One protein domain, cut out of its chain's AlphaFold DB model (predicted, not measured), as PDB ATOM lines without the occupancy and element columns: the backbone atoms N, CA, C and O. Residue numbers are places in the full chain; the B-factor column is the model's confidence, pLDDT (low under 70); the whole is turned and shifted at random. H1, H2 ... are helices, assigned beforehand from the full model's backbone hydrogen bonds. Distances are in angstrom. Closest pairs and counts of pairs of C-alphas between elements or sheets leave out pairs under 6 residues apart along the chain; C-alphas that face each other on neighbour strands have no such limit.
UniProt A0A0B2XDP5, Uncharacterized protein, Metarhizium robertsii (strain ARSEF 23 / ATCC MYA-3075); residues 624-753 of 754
ATOM      1  N   SER A 624      53.620 101.918 165.576       94.50
ATOM      2  CA  SER A 624      54.403 102.687 164.607       94.50
ATOM      3  C   SER A 624      55.897 102.343 164.691       94.50
ATOM      4  O   SER A 624      56.551 102.685 165.686       94.50
ATOM      5  N   PRO A 625      56.486 101.736 163.638       94.88
ATOM      6  CA  PRO A 625      57.915 101.429 163.609       94.88
ATOM      7  C   PRO A 625      58.782 102.689 163.615       94.88
ATOM      8  O   PRO A 625      59.857 102.703 164.212       94.88
ATOM      9  N   ARG A 626      58.305 103.773 162.990       93.19
ATOM     10  CA  ARG A 626      59.019 105.055 162.958       93.19
ATOM     11  C   ARG A 626      59.042 105.729 164.322       93.19
ATOM     12  O   ARG A 626      60.096 106.202 164.727       93.19
ATOM     13  N   GLU A 627      57.928 105.732 165.053       90.56
ATOM     14  CA  GLU A 627      57.910 106.311 166.405       90.56
ATOM     15  C   GLU A 627      58.794 105.520 167.370       90.56
ATOM     16  O   GLU A 627      59.528 106.115 168.156       90.56
ATOM     17  N   TYR A 628      58.818 104.190 167.247       92.12
ATOM     18  CA  TYR A 628      59.768 103.355 167.982       92.12
ATOM     19  C   TYR A 628      61.226 103.754 167.697       92.12
ATOM     20  O   TYR A 628      62.030 103.913 168.617       92.12
ATOM     21  N   MET A 629      61.561 103.992 166.426       91.62
ATOM     22  CA  MET A 629      62.902 104.432 166.036       91.62
ATOM     23  C   MET A 629      63.244 105.835 166.531       91.62
ATOM     24  O   MET A 629      64.353 106.034 167.016       91.62
ATOM     25  N   LYS A 630      62.311 106.789 166.480       89.81
ATOM     26  CA  LYS A 630      62.520 108.142 167.027       89.81
ATOM     27  C   LYS A 630      62.773 108.124 168.531       89.81
ATOM     28  O   LYS A 630      63.579 108.906 169.023       89.81
ATOM     29  N   GLN A 631      62.111 107.226 169.262       85.88
ATOM     30  CA  GLN A 631      62.323 107.073 170.703       85.88
ATOM     31  C   GLN A 631      63.707 106.500 171.029       85.88
ATOM     32  O   GLN A 631      64.335 106.931 171.994       85.88
ATOM     33  N   LEU A 632      64.191 105.542 170.233       86.00
ATOM     34  CA  LEU A 632      65.488 104.896 170.458       86.00
ATOM     35  C   LEU A 632      66.678 105.695 169.925       86.00
ATOM     36  O   LEU A 632      67.743 105.698 170.537       86.00
ATOM     37  N   ALA A 633      66.507 106.338 168.776       85.88
ATOM     38  CA  ALA A 633      67.536 107.066 168.051       85.88
ATOM     39  C   ALA A 633      67.109 108.529 167.880       85.88
ATOM     40  O   ALA A 633      67.009 109.040 166.769       85.88
ATOM     41  N   ASN A 634      66.852 109.209 169.000       81.62
ATOM     42  CA  ASN A 634      66.348 110.586 169.028       81.62
ATOM     43  C   ASN A 634      67.301 111.633 168.414       81.62
ATOM     44  O   ASN A 634      66.890 112.767 168.182       81.62
ATOM     45  N   THR A 635      68.557 111.267 168.152       85.00
ATOM     46  CA  THR A 635      69.550 112.098 167.457       85.00
ATOM     47  C   THR A 635      69.723 111.741 165.978       85.00
ATOM     48  O   THR A 635      70.506 112.400 165.297       85.00
ATOM     49  N   ALA A 636      69.077 110.678 165.483       86.75
ATOM     50  CA  ALA A 636      69.180 110.277 164.083       86.75
ATOM     51  C   ALA A 636      68.362 111.210 163.181       86.75
ATOM     52  O   ALA A 636      67.324 111.737 163.587       86.75
ATOM     53  N   SER A 637      68.826 111.401 161.945       91.12
ATOM     54  CA  SER A 637      68.066 112.153 160.948       91.12
ATOM     55  C   SER A 637      66.795 111.390 160.545       91.12
ATOM     56  O   SER A 637      66.749 110.158 160.592       91.12
ATOM     57  N   GLU A 638      65.756 112.108 160.110       90.69
ATOM     58  CA  GLU A 638      64.545 111.479 159.556       90.69
ATOM     59  C   GLU A 638      64.863 110.586 158.349       90.69
ATOM     60  O   GLU A 638      64.246 109.539 158.170       90.69
ATOM     61  N   GLU A 639      65.860 110.963 157.548       90.62
ATOM     62  CA  GLU A 639      66.339 110.175 156.414       90.62
ATOM     63  C   GLU A 639      66.933 108.835 156.868       90.62
ATOM     64  O   GLU A 639      66.551 107.787 156.349       90.62
ATOM     65  N   ASP A 640      67.781 108.838 157.902       90.44
ATOM     66  CA  ASP A 640      68.346 107.609 158.463       90.44
ATOM     67  C   ASP A 640      67.264 106.714 159.078       90.44
ATOM     68  O   ASP A 640      67.287 105.493 158.892       90.44
ATOM     69  N   ILE A 641      66.293 107.306 159.786       92.44
ATOM     70  CA  ILE A 641      65.148 106.576 160.346       92.44
ATOM     71  C   ILE A 641      64.340 105.921 159.222       92.44
ATOM     72  O   ILE A 641      64.005 104.736 159.314       92.44
ATOM     73  N   ASN A 642      64.046 106.657 158.148       93.56
ATOM     74  CA  ASN A 642      63.303 106.134 157.006       93.56
ATOM     75  C   ASN A 642      64.084 105.012 156.313       93.56
ATOM     76  O   ASN A 642      63.539 103.924 156.145       93.56
ATOM     77  N   ARG A 643      65.373 105.209 156.017       92.88
ATOM     78  CA  ARG A 643      66.222 104.190 155.382       92.88
ATOM     79  C   ARG A 643      66.252 102.888 156.186       92.88
ATOM     80  O   ARG A 643      65.996 101.816 155.639       92.88
ATOM     81  N   VAL A 644      66.514 102.965 157.494       93.12
ATOM     82  CA  VAL A 644      66.565 101.776 158.365       93.12
ATOM     83  C   VAL A 644      65.194 101.103 158.450       93.12
ATOM     84  O   VAL A 644      65.096  99.884 158.301       93.12
ATOM     85  N   THR A 645      64.119 101.866 158.661       95.50
ATOM     86  CA  THR A 645      62.774 101.279 158.780       95.50
ATOM     87  C   THR A 645      62.290 100.641 157.478       95.50
ATOM     88  O   THR A 645      61.715  99.556 157.543       95.50
ATOM     89  N   ILE A 646      62.581 101.233 156.315       96.69
ATOM     90  CA  ILE A 646      62.268 100.668 154.992       96.69
ATOM     91  C   ILE A 646      63.010  99.346 154.778       96.69
ATOM     92  O   ILE A 646      62.380  98.346 154.432       96.69
ATOM     93  N   GLN A 647      64.319  99.303 155.043       95.31
ATOM     94  CA  GLN A 647      65.117  98.084 154.877       95.31
ATOM     95  C   GLN A 647      64.597  96.933 155.745       95.31
ATOM     96  O   GLN A 647      64.400  95.818 155.256       95.31
ATOM     97  N   HIS A 648      64.325  97.191 157.029       96.75
ATOM     98  CA  HIS A 648      63.752  96.172 157.913       96.75
ATOM     99  C   HIS A 648      62.332  95.781 157.502       96.75
ATOM    100  O   HIS A 648      62.013  94.595 157.548       96.75
ATOM    101  N   ALA A 649      61.493  96.727 157.068       97.56
ATOM    102  CA  ALA A 649      60.138  96.433 156.596       97.56
ATOM    103  C   ALA A 649      60.159  95.496 155.382       97.56
ATOM    104  O   ALA A 649      59.420  94.512 155.351       97.56
ATOM    105  N   PHE A 650      61.055  95.755 154.430       96.31
ATOM    106  CA  PHE A 650      61.261  94.912 153.259       96.31
ATOM    107  C   PHE A 650      61.743  93.506 153.638       96.31
ATOM    108  O   PHE A 650      61.165  92.511 153.198       96.31
ATOM    109  N   GLY A 651      62.737  93.403 154.529       96.25
ATOM    110  CA  GLY A 651      63.225  92.115 155.030       96.25
ATOM    111  C   GLY A 651      62.144  91.305 155.755       96.25
ATOM    112  O   GLY A 651      61.966  90.118 155.483       96.25
ATOM    113  N   VAL A 652      61.371  91.938 156.642       97.69
ATOM    114  CA  VAL A 652      60.264  91.271 157.349       97.69
ATOM    115  C   VAL A 652      59.170  90.833 156.372       97.69
ATOM    116  O   VAL A 652      58.656  89.723 156.507       97.69
ATOM    117  N   LEU A 653      58.845  91.643 155.359       96.75
ATOM    118  CA  LEU A 653      57.888  91.265 154.318       96.75
ATOM    119  C   LEU A 653      58.369  90.045 153.518       96.75
ATOM    120  O   LEU A 653      57.599  89.110 153.315       96.75
ATOM    121  N   HIS A 654      59.642  90.008 153.122       95.75
ATOM    122  CA  HIS A 654      60.234  88.851 152.443       95.75
ATOM    123  C   HIS A 654      60.217  87.586 153.305       95.75
ATOM    124  O   HIS A 654      59.960  86.499 152.786       95.75
ATOM    125  N   LEU A 655      60.436  87.708 154.616       95.94
ATOM    126  CA  LEU A 655      60.305  86.585 155.544       95.94
ATOM    127  C   LEU A 655      58.856  86.088 155.604       95.94
ATOM    128  O   LEU A 655      58.611  84.891 155.479       95.94
ATOM    129  N   ILE A 656      57.888  87.001 155.731       95.44
ATOM    130  CA  ILE A 656      56.450  86.683 155.730       95.44
ATOM    131  C   ILE A 656      56.025  86.003 154.417       95.44
ATOM    132  O   ILE A 656      55.150  85.140 154.432       95.44
ATOM    133  N   GLN A 657      56.662  86.341 153.297       94.62
ATOM    134  CA  GLN A 657      56.452  85.713 151.986       94.62
ATOM    135  C   GLN A 657      57.237  84.400 151.797       94.62
ATOM    136  O   GLN A 657      57.134  83.762 150.755       94.62
ATOM    137  N   GLY A 658      58.043  83.985 152.780       94.00
ATOM    138  CA  GLY A 658      58.874  82.781 152.701       94.00
ATOM    139  C   GLY A 658      60.077  82.891 151.755       94.00
ATOM    140  O   GLY A 658      60.689  81.872 151.443       94.00
ATOM    141  N   LYS A 659      60.430  84.102 151.304       95.00
ATOM    142  CA  LYS A 659      61.574  84.355 150.410       95.00
ATOM    143  C   LYS A 659      62.918  84.290 151.133       95.00
ATOM    144  O   LYS A 659      63.924  83.966 150.512       95.00
ATOM    145  N   ILE A 660      62.928  84.611 152.426       94.88
ATOM    146  CA  ILE A 660      64.112  84.551 153.291       94.88
ATOM    147  C   ILE A 660      63.761  83.913 154.638       94.88
ATOM    148  O   ILE A 660      62.596  83.858 155.037       94.88
ATOM    149  N   LYS A 661      64.777  83.462 155.370       91.12
ATOM    150  CA  LYS A 661      64.680  82.937 156.736       91.12
ATOM    151  C   LYS A 661      64.985  84.023 157.767       91.12
ATOM    152  O   LYS A 661      65.618  85.033 157.482       91.12
ATOM    153  N   GLN A 662      64.611  83.779 159.025       88.19
ATOM    154  CA  GLN A 662      64.785  84.762 160.102       88.19
ATOM    155  C   GLN A 662      66.240  85.210 160.335       88.19
ATOM    156  O   GLN A 662      66.472  86.360 160.696       88.19
ATOM    157  N   HIS A 663      67.228  84.335 160.124       90.00
ATOM    158  CA  HIS A 663      68.644  84.692 160.288       90.00
ATOM    159  C   HIS A 663      69.197  85.558 159.145       90.00
ATOM    160  O   HIS A 663      70.289  86.099 159.280       90.00
ATOM    161  N   GLU A 664      68.449  85.696 158.048       93.62
ATOM    162  CA  GLU A 664      68.788  86.521 156.884       93.62
ATOM    163  C   GLU A 664      68.167  87.927 156.980       93.62
ATOM    164  O   GLU A 664      68.314  88.739 156.068       93.62
ATOM    165  N   LEU A 665      67.465  88.239 158.080       94.62
ATOM    166  CA  LEU A 665      66.900  89.568 158.304       94.62
ATOM    167  C   LEU A 665      67.997  90.646 158.387       94.62
ATOM    168  O   LEU A 665      69.079  90.381 158.924       94.62
ATOM    169  N   PRO A 666      67.697  91.889 157.959       93.12
ATOM    170  CA  PRO A 666      68.643  92.994 158.023       93.12
ATOM    171  C   PRO A 666      69.233  93.177 159.422       93.12
ATOM    172  O   PRO A 666      68.539  93.122 160.441       93.12
ATOM    173  N   THR A 667      70.542  93.414 159.475       91.88
ATOM    174  CA  THR A 667      71.279  93.580 160.735       91.88
ATOM    175  C   THR A 667      71.604  95.035 161.053       91.88
ATOM    176  O   THR A 667      71.880  95.325 162.220       91.88
ATOM    177  N   ILE A 668      71.523  95.923 160.053       87.50
ATOM    178  CA  ILE A 668      71.811  97.360 160.134       87.50
ATOM    179  C   ILE A 668      70.871  98.011 161.150       87.50
ATOM    180  O   ILE A 668      69.654  97.924 161.019       87.50
ATOM    181  N   PHE A 669      71.421  98.657 162.172       87.50
ATOM    182  CA  PHE A 669      70.642  99.367 163.182       87.50
ATOM    183  C   PHE A 669      71.505 100.488 163.783       87.50
ATOM    184  O   PHE A 669      72.696 100.259 163.999       87.50
ATOM    185  N   PRO A 670      70.953 101.689 164.046       80.62
ATOM    186  CA  PRO A 670      71.742 102.842 164.494       80.62
ATOM    187  C   PRO A 670      72.306 102.679 165.911       80.62
ATOM    188  O   PRO A 670      73.282 103.331 166.269       80.62
ATOM    189  N   VAL A 671      71.717 101.794 166.718       76.31
ATOM    190  CA  VAL A 671      72.166 101.487 168.080       76.31
ATOM    191  C   VAL A 671      72.794 100.092 168.095       76.31
ATOM    192  O   VAL A 671      72.254  99.163 167.496       76.31
ATOM    193  N   GLN A 672      73.910  99.902 168.806       72.12
ATOM    194  CA  GLN A 672      74.489  98.568 169.033       72.12
ATOM    195  C   GLN A 672      73.680  97.773 170.072       72.12
ATOM    196  O   GLN A 672      74.188  97.375 171.116       72.12
ATOM    197  N   ASP A 673      72.397  97.556 169.788       79.69
ATOM    198  CA  ASP A 673      71.495  96.762 170.612       79.69
ATOM    199  C   ASP A 673      70.680  95.798 169.742       79.69
ATOM    200  O   ASP A 673      69.748  96.172 169.023       79.69
ATOM    201  N   SER A 674      71.025  94.513 169.833       83.62
ATOM    202  CA  SER A 674      70.302  93.450 169.138       83.62
ATOM    203  C   SER A 674      68.853  93.316 169.604       83.62
ATOM    204  O   SER A 674      68.015  92.873 168.817       83.62
ATOM    205  N   GLN A 675      68.549  93.685 170.855       88.00
ATOM    206  CA  GLN A 675      67.199  93.596 171.405       88.00
ATOM    207  C   GLN A 675      66.295  94.669 170.799       88.00
ATOM    208  O   GLN A 675      65.199  94.344 170.346       88.00
ATOM    209  N   SER A 676      66.766  95.914 170.703       90.69
ATOM    210  CA  SER A 676      66.043  96.991 170.021       90.69
ATOM    211  C   SER A 676      65.807  96.692 168.541       90.69
ATOM    212  O   SER A 676      64.699  96.863 168.033       90.69
ATOM    213  N   ARG A 677      66.812  96.145 167.847       93.69
ATOM    214  CA  ARG A 677      66.650  95.705 166.454       93.69
ATOM    215  C   ARG A 677      65.578  94.620 166.311       93.69
ATOM    216  O   ARG A 677      64.727  94.706 165.431       93.69
ATOM    217  N   GLN A 678      65.603  93.602 167.174       92.94
ATOM    218  CA  GLN A 678      64.569  92.562 167.182       92.94
ATOM    219  C   GLN A 678      63.191  93.149 167.519       92.94
ATOM    220  O   GLN A 678      62.197  92.736 166.928       92.94
ATOM    221  N   GLY A 679      63.137  94.136 168.418       93.88
ATOM    222  CA  GLY A 679      61.933  94.899 168.729       93.88
ATOM    223  C   GLY A 679      61.336  95.564 167.490       93.88
ATOM    224  O   GLY A 679      60.153  95.373 167.220       93.88
ATOM    225  N   LEU A 680      62.157  96.239 166.675       95.75
ATOM    226  CA  LEU A 680      61.714  96.826 165.405       95.75
ATOM    227  C   LEU A 680      61.117  95.761 164.470       95.75
ATOM    228  O   LEU A 680      60.036  95.960 163.920       95.75
ATOM    229  N   GLN A 681      61.787  94.620 164.310       96.56
ATOM    230  CA  GLN A 681      61.332  93.536 163.427       96.56
ATOM    231  C   GLN A 681      60.006  92.919 163.900       96.56
ATOM    232  O   GLN A 681      59.118  92.651 163.090       96.56
ATOM    233  N   VAL A 682      59.842  92.734 165.212       96.25
ATOM    234  CA  VAL A 682      58.592  92.269 165.832       96.25
ATOM    235  C   VAL A 682      57.464  93.284 165.628       96.25
ATOM    236  O   VAL A 682      56.346  92.899 165.286       96.25
ATOM    237  N   LEU A 683      57.754  94.576 165.792       96.81
ATOM    238  CA  LEU A 683      56.788  95.654 165.586       96.81
ATOM    239  C   LEU A 683      56.326  95.732 164.130       96.81
ATOM    240  O   LEU A 683      55.128  95.807 163.872       96.81
ATOM    241  N   LEU A 684      57.265  95.633 163.187       98.00
ATOM    242  CA  LEU A 684      56.979  95.569 161.756       98.00
ATOM    243  C   LEU A 684      56.097  94.374 161.409       98.00
ATOM    244  O   LEU A 684      55.122  94.533 160.684       98.00
ATOM    245  N   ALA A 685      56.386  93.196 161.961       98.00
ATOM    246  CA  ALA A 685      55.571  92.007 161.738       98.00
ATOM    247  C   ALA A 685      54.130  92.195 162.242       98.00
ATOM    248  O   ALA A 685      53.184  91.888 161.514       98.00
ATOM    249  N   MET A 686      53.954  92.758 163.445       97.88
ATOM    250  CA  MET A 686      52.630  93.111 163.974       97.88
ATOM    251  C   MET A 686      51.920  94.141 163.089       97.88
ATOM    252  O   MET A 686      50.743  93.975 162.779       97.88
ATOM    253  N   GLN A 687      52.620  95.188 162.653       97.12
ATOM    254  CA  GLN A 687      52.034  96.255 161.844       97.12
ATOM    255  C   GLN A 687      51.661  95.778 160.431       97.12
ATOM    256  O   GLN A 687      50.598  96.136 159.927       97.12
ATOM    257  N   ILE A 688      52.470  94.908 159.816       97.00
ATOM    258  CA  ILE A 688      52.123  94.225 158.560       97.00
ATOM    259  C   ILE A 688      50.884  93.351 158.780       97.00
ATOM    260  O   ILE A 688      49.926  93.454 158.018       97.00
ATOM    261  N   GLY A 689      50.850  92.545 159.848       96.56
ATOM    262  CA  GLY A 689      49.673  91.751 160.217       96.56
ATOM    263  C   GLY A 689      48.408  92.599 160.343       96.56
ATOM    264  O   GLY A 689      47.378  92.267 159.757       96.56
ATOM    265  N   LYS A 690      48.502  93.746 161.021       95.94
ATOM    266  CA  LYS A 690      47.400  94.704 161.149       95.94
ATOM    267  C   LYS A 690      46.949  95.252 159.794       95.94
ATOM    268  O   LYS A 690      45.751  95.277 159.530       95.94
ATOM    269  N   ALA A 691      47.877  95.628 158.913       94.31
ATOM    270  CA  ALA A 691      47.548  96.132 157.578       94.31
ATOM    271  C   ALA A 691      46.784  95.095 156.731       94.31
ATOM    272  O   ALA A 691      45.790  95.429 156.081       94.31
ATOM    273  N   TYR A 692      47.194  93.822 156.784       93.75
ATOM    274  CA  TYR A 692      46.467  92.727 156.131       93.75
ATOM    275  C   TYR A 692      45.065  92.535 156.719       93.75
ATOM    276  O   TYR A 692      44.105  92.319 155.977       93.75
ATOM    277  N   GLU A 693      44.922  92.646 158.039       93.75
ATOM    278  CA  GLU A 693      43.622  92.532 158.693       93.75
ATOM    279  C   GLU A 693      42.685  93.692 158.331       93.75
ATOM    280  O   GLU A 693      41.519  93.478 158.004       93.75
ATOM    281  N   GLU A 694      43.192  94.924 158.294       91.69
ATOM    282  CA  GLU A 694      42.424  96.087 157.849       91.69
ATOM    283  C   GLU A 694      41.973  95.951 156.389       91.69
ATOM    284  O   GLU A 694      40.826  96.268 156.058       91.69
ATOM    285  N   ALA A 695      42.836  95.433 155.510       89.12
ATOM    286  CA  ALA A 695      42.473  95.128 154.128       89.12
ATOM    287  C   ALA A 695      41.372  94.057 154.057       89.12
ATOM    288  O   ALA A 695      40.428  94.182 153.269       89.12
ATOM    289  N   LYS A 696      41.448  93.036 154.918       89.06
ATOM    290  CA  LYS A 696      40.435  91.985 155.018       89.06
ATOM    291  C   LYS A 696      39.082  92.527 155.469       89.06
ATOM    292  O   LYS A 696      38.070  92.194 154.857       89.06
ATOM    293  N   ILE A 697      39.058  93.400 156.475       86.38
ATOM    294  CA  ILE A 697      37.835  94.059 156.955       86.38
ATOM    295  C   ILE A 697      37.231  94.939 155.855       86.38
ATOM    296  O   ILE A 697      36.047  94.807 155.552       86.38
ATOM    297  N   LYS A 698      38.044  95.765 155.180       86.25
ATOM    298  CA  LYS A 698      37.584  96.596 154.050       86.25
ATOM    299  C   LYS A 698      37.006  95.758 152.913       86.25
ATOM    300  O   LYS A 698      36.051  96.175 152.263       86.25
ATOM    301  N   ARG A 699      37.585  94.582 152.646       80.88
ATOM    302  CA  ARG A 699      37.046  93.631 151.668       80.88
ATOM    303  C   ARG A 699      35.726  93.035 152.153       80.88
ATOM    304  O   ARG A 699      34.785  93.012 151.372       80.88
ATOM    305  N   ALA A 700      35.638  92.610 153.412       80.56
ATOM    306  CA  ALA A 700      34.415  92.069 154.007       80.56
ATOM    307  C   ALA A 700      33.249  93.068 153.965       80.56
ATOM    308  O   ALA A 700      32.121  92.682 153.670       80.56
ATOM    309  N   ASP A 701      33.526  94.353 154.199       80.31
ATOM    310  CA  ASP A 701      32.520  95.416 154.159       80.31
ATOM    311  C   ASP A 701      31.842  95.547 152.787       80.31
ATOM    312  O   ASP A 701      30.669  95.915 152.730       80.31
ATOM    313  N   LYS A 702      32.534  95.189 151.696       77.88
ATOM    314  CA  LYS A 702      31.962  95.180 150.338       77.88
ATOM    315  C   LYS A 702      30.916  94.084 150.128       77.88
ATOM    316  O   LYS A 702      30.113  94.210 149.219       77.88
ATOM    317  N   PHE A 703      30.918  93.050 150.967       71.94
ATOM    318  CA  PHE A 703      29.996  91.914 150.894       71.94
ATOM    319  C   PHE A 703      28.883  91.987 151.954       71.94
ATOM    320  O   PHE A 703      28.179  91.004 152.196       71.94
ATOM    321  N   LYS A 704      28.714  93.132 152.636       72.12
ATOM    322  CA  LYS A 704      27.638  93.311 153.623       72.12
ATOM    323  C   LYS A 704      26.268  93.142 152.960       72.12
ATOM    324  O   LYS A 704      25.847  93.992 152.187       72.12
ATOM    325  N   GLY A 705      25.560  92.078 153.340       66.50
ATOM    326  CA  GLY A 705      24.221  91.751 152.835       66.50
ATOM    327  C   GLY A 705      24.196  90.672 151.749       66.50
ATOM    328  O   GLY A 705      23.111  90.265 151.345       66.50
ATOM    329  N   GLU A 706      25.356  90.169 151.322       73.81
ATOM    330  CA  GLU A 706      25.471  89.106 150.321       73.81
ATOM    331  C   GLU A 706      25.862  87.762 150.957       73.81
ATOM    332  O   GLU A 706      26.486  87.703 152.021       73.81
ATOM    333  N   TYR A 707      25.485  86.658 150.305       72.50
ATOM    334  CA  TYR A 707      25.927  85.326 150.712       72.50
ATOM    335  C   TYR A 707      27.402  85.144 150.345       72.50
ATOM    336  O   TYR A 707      27.760  85.102 149.170       72.50
ATOM    337  N   LEU A 708      28.254  85.011 151.359       74.12
ATOM    338  CA  LEU A 708      29.662  84.678 151.177       74.12
ATOM    339  C   LEU A 708      29.835  83.155 151.099       74.12
ATOM    340  O   LEU A 708      29.396  82.460 152.023       74.12
ATOM    341  N   PRO A 709      30.512  82.630 150.062       77.00
ATOM    342  CA  PRO A 709      30.948  81.239 150.029       77.00
ATOM    343  C   PRO A 709      31.700  80.845 151.309       77.00
ATOM    344  O   PRO A 709      32.424  81.651 151.900       77.00
ATOM    345  N   ASP A 710      31.577  79.584 151.732       75.56
ATOM    346  CA  ASP A 710      32.215  79.087 152.962       75.56
ATOM    347  C   ASP A 710      33.743  79.290 152.975       75.56
ATOM    348  O   ASP A 710      34.328  79.540 154.034       75.56
ATOM    349  N   SER A 711      34.389  79.230 151.806       76.75
ATOM    350  CA  SER A 711      35.815  79.528 151.632       76.75
ATOM    351  C   SER A 711      36.149  80.973 151.998       76.75
ATOM    352  O   SER A 711      37.088  81.212 152.759       76.75
ATOM    353  N   ASP A 712      35.345  81.928 151.532       77.88
ATOM    354  CA  ASP A 712      35.538  83.351 151.812       77.88
ATOM    355  C   ASP A 712      35.221  83.659 153.273       77.88
ATOM    356  O   ASP A 712      35.977  84.365 153.944       77.88
ATOM    357  N   ARG A 713      34.169  83.040 153.827       79.62
ATOM    358  CA  ARG A 713      33.863  83.146 155.258       79.62
ATOM    359  C   ARG A 713      35.037  82.670 156.113       79.62
ATOM    360  O   ARG A 713      35.378  83.339 157.088       79.62
ATOM    361  N   LYS A 714      35.676  81.548 155.755       82.12
ATOM    362  CA  LYS A 714      36.824  81.009 156.501       82.12
ATOM    363  C   LYS A 714      37.986  82.000 156.541       82.12
ATOM    364  O   LYS A 714      38.535  82.204 157.622       82.12
ATOM    365  N   VAL A 715      38.304  82.640 155.413       83.94
ATOM    366  CA  VAL A 715      39.349  83.675 155.325       83.94
ATOM    367  C   VAL A 715      39.037  84.852 156.252       83.94
ATOM    368  O   VAL A 715      39.918  85.331 156.960       83.94
ATOM    369  N   LEU A 716      37.776  85.292 156.317       85.19
ATOM    370  CA  LEU A 716      37.375  86.422 157.160       85.19
ATOM    371  C   LEU A 716      37.475  86.128 158.667       85.19
ATOM    372  O   LEU A 716      37.874  86.997 159.451       85.19
ATOM    373  N   ILE A 717      37.141  84.906 159.084       87.56
ATOM    374  CA  ILE A 717      37.049  84.545 160.509       87.56
ATOM    375  C   ILE A 717      38.300  83.852 161.074       87.56
ATOM    376  O   ILE A 717      38.344  83.619 162.279       87.56
ATOM    377  N   HIS A 718      39.325  83.590 160.257       91.44
ATOM    378  CA  HIS A 718      40.635  83.071 160.683       91.44
ATOM    379  C   HIS A 718      41.760  84.072 160.375       91.44
ATOM    380  O   HIS A 718      41.590  84.930 159.499       91.44
ATOM    381  N   PRO A 719      42.907  83.995 161.074       94.12
ATOM    382  CA  PRO A 719      44.080  84.765 160.687       94.12
ATOM    383  C   PRO A 719      44.691  84.209 159.399       94.12
ATOM    384  O   PRO A 719      44.625  83.009 159.124       94.12
ATOM    385  N   LEU A 720      45.349  85.079 158.642       93.44
ATOM    386  CA  LEU A 720      46.288  84.663 157.611       93.44
ATOM    387  C   LEU A 720      47.527  84.062 158.280       93.44
ATOM    388  O   LEU A 720      48.021  84.594 159.274       93.44
ATOM    389  N   THR A 721      48.041  82.972 157.721       91.69
ATOM    390  CA  THR A 721      49.258  82.296 158.188       91.69
ATOM    391  C   THR A 721      50.341  82.379 157.126       91.69
ATOM    392  O   THR A 721      50.026  82.277 155.944       91.69
ATOM    393  N   ILE A 722      51.604  82.502 157.535       90.62
ATOM    394  CA  ILE A 722      52.744  82.528 156.609       90.62
ATOM    395  C   ILE A 722      53.074  81.112 156.076       90.62
ATOM    396  O   ILE A 722      52.778  80.120 156.758       90.62
ATOM    397  N   PRO A 723      53.700  80.990 154.889       91.75
ATOM    398  CA  PRO A 723      54.070  82.073 153.971       91.75
ATOM    399  C   PRO A 723      52.861  82.674 153.239       91.75
ATOM    400  O   PRO A 723      51.910  81.963 152.917       91.75
ATOM    401  N   LEU A 724      52.901  83.983 152.984       91.00
ATOM    402  CA  LEU A 724      51.926  84.669 152.132       91.00
ATOM    403  C   LEU A 724      52.393  84.723 150.677       91.00
ATOM    404  O   LEU A 724      53.591  84.729 150.401       91.00
ATOM    405  N   GLU A 725      51.436  84.841 149.758       89.62
ATOM    406  CA  GLU A 725      51.731  85.197 148.371       89.62
ATOM    407  C   GLU A 725      52.406  86.572 148.282       89.62
ATOM    408  O   GLU A 725      52.231  87.448 149.140       89.62
ATOM    409  N   GLU A 726      53.194  86.753 147.226       87.94
ATOM    410  CA  GLU A 726      53.880  88.009 146.970       87.94
ATOM    411  C   GLU A 726      52.882  89.160 146.807       87.94
ATOM    412  O   GLU A 726      51.900  89.070 146.070       87.94
ATOM    413  N   HIS A 727      53.133  90.259 147.522       85.38
ATOM    414  CA  HIS A 727      52.280  91.436 147.433       85.38
ATOM    415  C   HIS A 727      52.528  92.138 146.087       85.38
ATOM    416  O   HIS A 727      53.680  92.462 145.797       85.38
ATOM    417  N   PRO A 728      51.483  92.431 145.289       84.50
ATOM    418  CA  PRO A 728      51.641  92.963 143.932       84.50
ATOM    419  C   PRO A 728      52.283  94.358 143.892       84.50
ATOM    420  O   PRO A 728      52.842  94.751 142.875       84.50
ATOM    421  N   ASP A 729      52.207  95.104 144.996       90.56
ATOM    422  CA  ASP A 729      52.843  96.415 145.160       90.56
ATOM    423  C   ASP A 729      53.497  96.496 146.548       90.56
ATOM    424  O   ASP A 729      52.913  96.999 147.513       90.56
ATOM    425  N   ALA A 730      54.660  95.857 146.703       91.88
ATOM    426  CA  ALA A 730      55.393  95.842 147.971       91.88
ATOM    427  C   ALA A 730      55.772  97.254 148.474       91.88
ATOM    428  O   ALA A 730      55.582  97.503 149.669       91.88
ATOM    429  N   PRO A 731      56.221  98.202 147.618       94.62
ATOM    430  CA  PRO A 731      56.488  99.575 148.046       94.62
ATOM    431  C   PRO A 731      55.265 100.272 148.649       94.62
ATOM    432  O   PRO A 731      55.383 100.916 149.692       94.62
ATOM    433  N   LEU A 732      54.074 100.088 148.062       93.88
ATOM    434  CA  LEU A 732      52.836 100.638 148.621       93.88
ATOM    435  C   LEU A 732      52.529 100.072 150.012       93.88
ATOM    436  O   LEU A 732      52.191 100.830 150.921       93.88
ATOM    437  N   LEU A 733      52.656  98.754 150.199       93.88
ATOM    438  CA  LEU A 733      52.420  98.121 151.501       93.88
ATOM    439  C   LEU A 733      53.402  98.635 152.562       93.88
ATOM    440  O   LEU A 733      52.986  98.955 153.674       93.88
ATOM    441  N   ILE A 734      54.688  98.749 152.222       96.31
ATOM    442  CA  ILE A 734      55.710  99.286 153.130       96.31
ATOM    443  C   ILE A 734      55.407 100.749 153.473       96.31
ATOM    444  O   ILE A 734      55.453 101.114 154.647       96.31
ATOM    445  N   GLY A 735      55.020 101.562 152.487       95.62
ATOM    446  CA  GLY A 735      54.611 102.950 152.705       95.62
ATOM    447  C   GLY A 735      53.439 103.063 153.683       95.62
ATOM    448  O   GLY A 735      53.497 103.845 154.631       95.62
ATOM    449  N   LEU A 736      52.418 102.211 153.533       93.38
ATOM    450  CA  LEU A 736      51.279 102.135 154.456       93.38
ATOM    451  C   LEU A 736      51.696 101.705 155.871       93.38
ATOM    452  O   LEU A 736      51.272 102.318 156.848       93.38
ATOM    453  N   VAL A 737      52.537 100.674 155.988       94.62
ATOM    454  CA  VAL A 737      53.033 100.145 157.273       94.62
ATOM    455  C   VAL A 737      53.860 101.185 158.030       94.62
ATOM    456  O   VAL A 737      53.753 101.281 159.252       94.62
ATOM    457  N   LEU A 738      54.660 101.975 157.313       95.56
ATOM    458  CA  LEU A 738      55.548 102.985 157.886       95.56
ATOM    459  C   LEU A 738      54.914 104.380 157.993       95.56
ATOM    460  O   LEU A 738      55.476 105.245 158.662       95.56
ATOM    461  N   GLY A 739      53.767 104.621 157.356       93.75
ATOM    462  CA  GLY A 739      53.151 105.948 157.289       93.75
ATOM    463  C   GLY A 739      53.987 106.950 156.483       93.75
ATOM    464  O   GLY A 739      54.181 108.084 156.922       93.75
ATOM    465  N   ILE A 740      54.521 106.521 155.336       94.94
ATOM    466  CA  ILE A 740      55.317 107.335 154.399       94.94
ATOM    467  C   ILE A 740      54.830 107.142 152.956       94.94
ATOM    468  O   ILE A 740      54.052 106.231 152.673       94.94
ATOM    469  N   SER A 741      55.264 108.008 152.035       95.88
ATOM    470  CA  SER A 741      54.879 107.898 150.624       95.88
ATOM    471  C   SER A 741      55.516 106.679 149.955       95.88
ATOM    472  O   SER A 741      56.632 106.279 150.285       95.88
ATOM    473  N   LYS A 742      54.806 106.118 148.971       95.94
ATOM    474  CA  LYS A 742      55.316 105.045 148.111       95.94
ATOM    475  C   LYS A 742      56.615 105.461 147.410       95.94
ATOM    476  O   LYS A 742      57.582 104.712 147.458       95.94
ATOM    477  N   ASP A 743      56.653 106.670 146.854       95.50
ATOM    478  CA  ASP A 743      57.812 107.194 146.120       95.50
ATOM    479  C   ASP A 743      59.087 107.212 146.978       95.50
ATOM    480  O   ASP A 743      60.171 106.889 146.498       95.50
ATOM    481  N   LEU A 744      58.961 107.530 148.274       94.38
ATOM    482  CA  LEU A 744      60.093 107.504 149.203       94.38
ATOM    483  C   LEU A 744      60.610 106.076 149.426       94.38
ATOM    484  O   LEU A 744      61.817 105.864 149.533       94.38
ATOM    485  N   VAL A 745      59.708 105.094 149.483       95.25
ATOM    486  CA  VAL A 745      60.080 103.678 149.589       95.25
ATOM    487  C   VAL A 745      60.801 103.218 148.326       95.25
ATOM    488  O   VAL A 745      61.847 102.582 148.425       95.25
ATOM    489  N   GLU A 746      60.273 103.554 147.150       94.56
ATOM    490  CA  GLU A 746      60.871 103.184 145.862       94.56
ATOM    491  C   GLU A 746      62.271 103.775 145.693       94.56
ATOM    492  O   GLU A 746      63.198 103.040 145.350       94.56
ATOM    493  N   ALA A 747      62.448 105.062 146.010       92.19
ATOM    494  CA  ALA A 747      63.753 105.716 145.976       92.19
ATOM    495  C   ALA A 747      64.757 105.017 146.906       92.19
ATOM    496  O   ALA A 747      65.856 104.658 146.484       92.19
ATOM    497  N   SER A 748      64.348 104.733 148.147       91.19
ATOM    498  CA  SER A 748      65.219 104.093 149.137       91.19
ATOM    499  C   SER A 748      65.625 102.661 148.760       91.19
ATOM    500  O   SER A 748      66.758 102.247 149.008       91.19
ATOM    501  N   LEU A 749      64.719 101.888 148.150       89.69
ATOM    502  CA  LEU A 749      65.021 100.532 147.681       89.69
ATOM    503  C   LEU A 749      65.920 100.541 146.433       89.69
ATOM    504  O   LEU A 749      66.800  99.682 146.315       89.69
ATOM    505  N   ALA A 750      65.753 101.516 145.534       87.75
ATOM    506  CA  ALA A 750      66.601 101.667 144.352       87.75
ATOM    507  C   ALA A 750      68.064 101.965 144.727       87.75
ATOM    508  O   ALA A 750      68.963 101.312 144.202       87.75
ATOM    509  N   GLU A 751      68.299 102.859 145.692       79.38
ATOM    510  CA  GLU A 751      69.642 103.183 146.204       79.38
ATOM    511  C   GLU A 751      70.348 101.989 146.858       79.38
ATOM    512  O   GLU A 751      71.567 101.883 146.813       79.38
ATOM    513  N   SER A 752      69.602 101.061 147.464       66.44
ATOM    514  CA  SER A 752      70.189  99.847 148.055       66.44
ATOM    515  C   SER A 752      70.594  98.782 147.026       66.44
ATOM    516  O   SER A 752      71.269  97.815 147.380       66.44
ATOM    517  N   SER A 753      70.151  98.947 145.775       60.38
ATOM    518  CA  SER A 753      70.395  98.022 144.660       60.38
ATOM    519  C   SER A 753      71.551  98.467 143.752       60.38
ATOM    520  O   SER A 753      71.994  97.682 142.913       60.38
TER     521      SER A 753
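Overview. This is residues 624 to 753 of the 754 residues of an uncharacterized protein of Metarhizium robertsii (strain ARSEF 23 / ATCC MYA-3075) (UniProt A0A0B2XDP5). One long helix, H3, makes most of the length: H1, H2 and H5 pack on it between residues 676 and 691, with H6 packed on H2 and H5. Beyond these contacts H3 runs on to residues 701 to 707, of which 701 belongs to H3, which stick out free at one end of the long axis, and the chain then folds back through small H4, which lies beside residues 696 to 700 of H3, toward the cluster. The printed part has 130 residues with six named helices, H1 to H6 in chain order, and no named strand; it is all helix, mostly crossed. It is only just compact, close to loose, with a radius of gyration of the C-alphas of 16.3 A and spans of 53 by 28 by 28 A.

Along the chain. H1 is residues 625 to 632, from C-alpha 625 at (57.915, 101.429, 163.609). H2, residues 638 to 656, is 26.4 A long. H3, residues 674 to 701, is 40.7 A long and ends at (32.520, 95.416, 154.159). H4 is residues 710 to 717, H5 730 to 738. H6, residues 742 to 751, ends at (69.642, 103.183, 146.204).

Arrangement. H2 and H3 are the hub, each touching four helices. H2 touches H3 with residues 648 to 653 alone, at a steep tilt of 69 degrees, only just short of about perpendicular; the C-alphas of Ala 649 and Leu 684 are closest, 6.1 A. H1 touches H3 at a shallow tilt of 27 degrees, opposite ways, closest at the C-alphas of Pro 625 and Leu 683, 6.2 A. H5 touches H3, closest at the C-alphas of Gln 687 and Val 737, 6.1 A. H6 touches H2 about perpendicular, 88 degrees, closest at the C-alphas of Arg 643 and Ser 748, 6.3 A. H4 only just touches H3, with 3 pairs of C-alphas within 8 A, closest at Lys 696 and Leu 716, 6.7 A. In H1 to H6 every O i to N i+4 pair is within hydrogen-bond range.

Size, cuts and confidence. The C-alphas farthest apart, of Thr 635 and Tyr 707, are 53.9 A apart. The printed part has no cut. The links H2 to H3 and H4 to H5 are long. The pLDDT is under 70 at residues 705, 752 and 753.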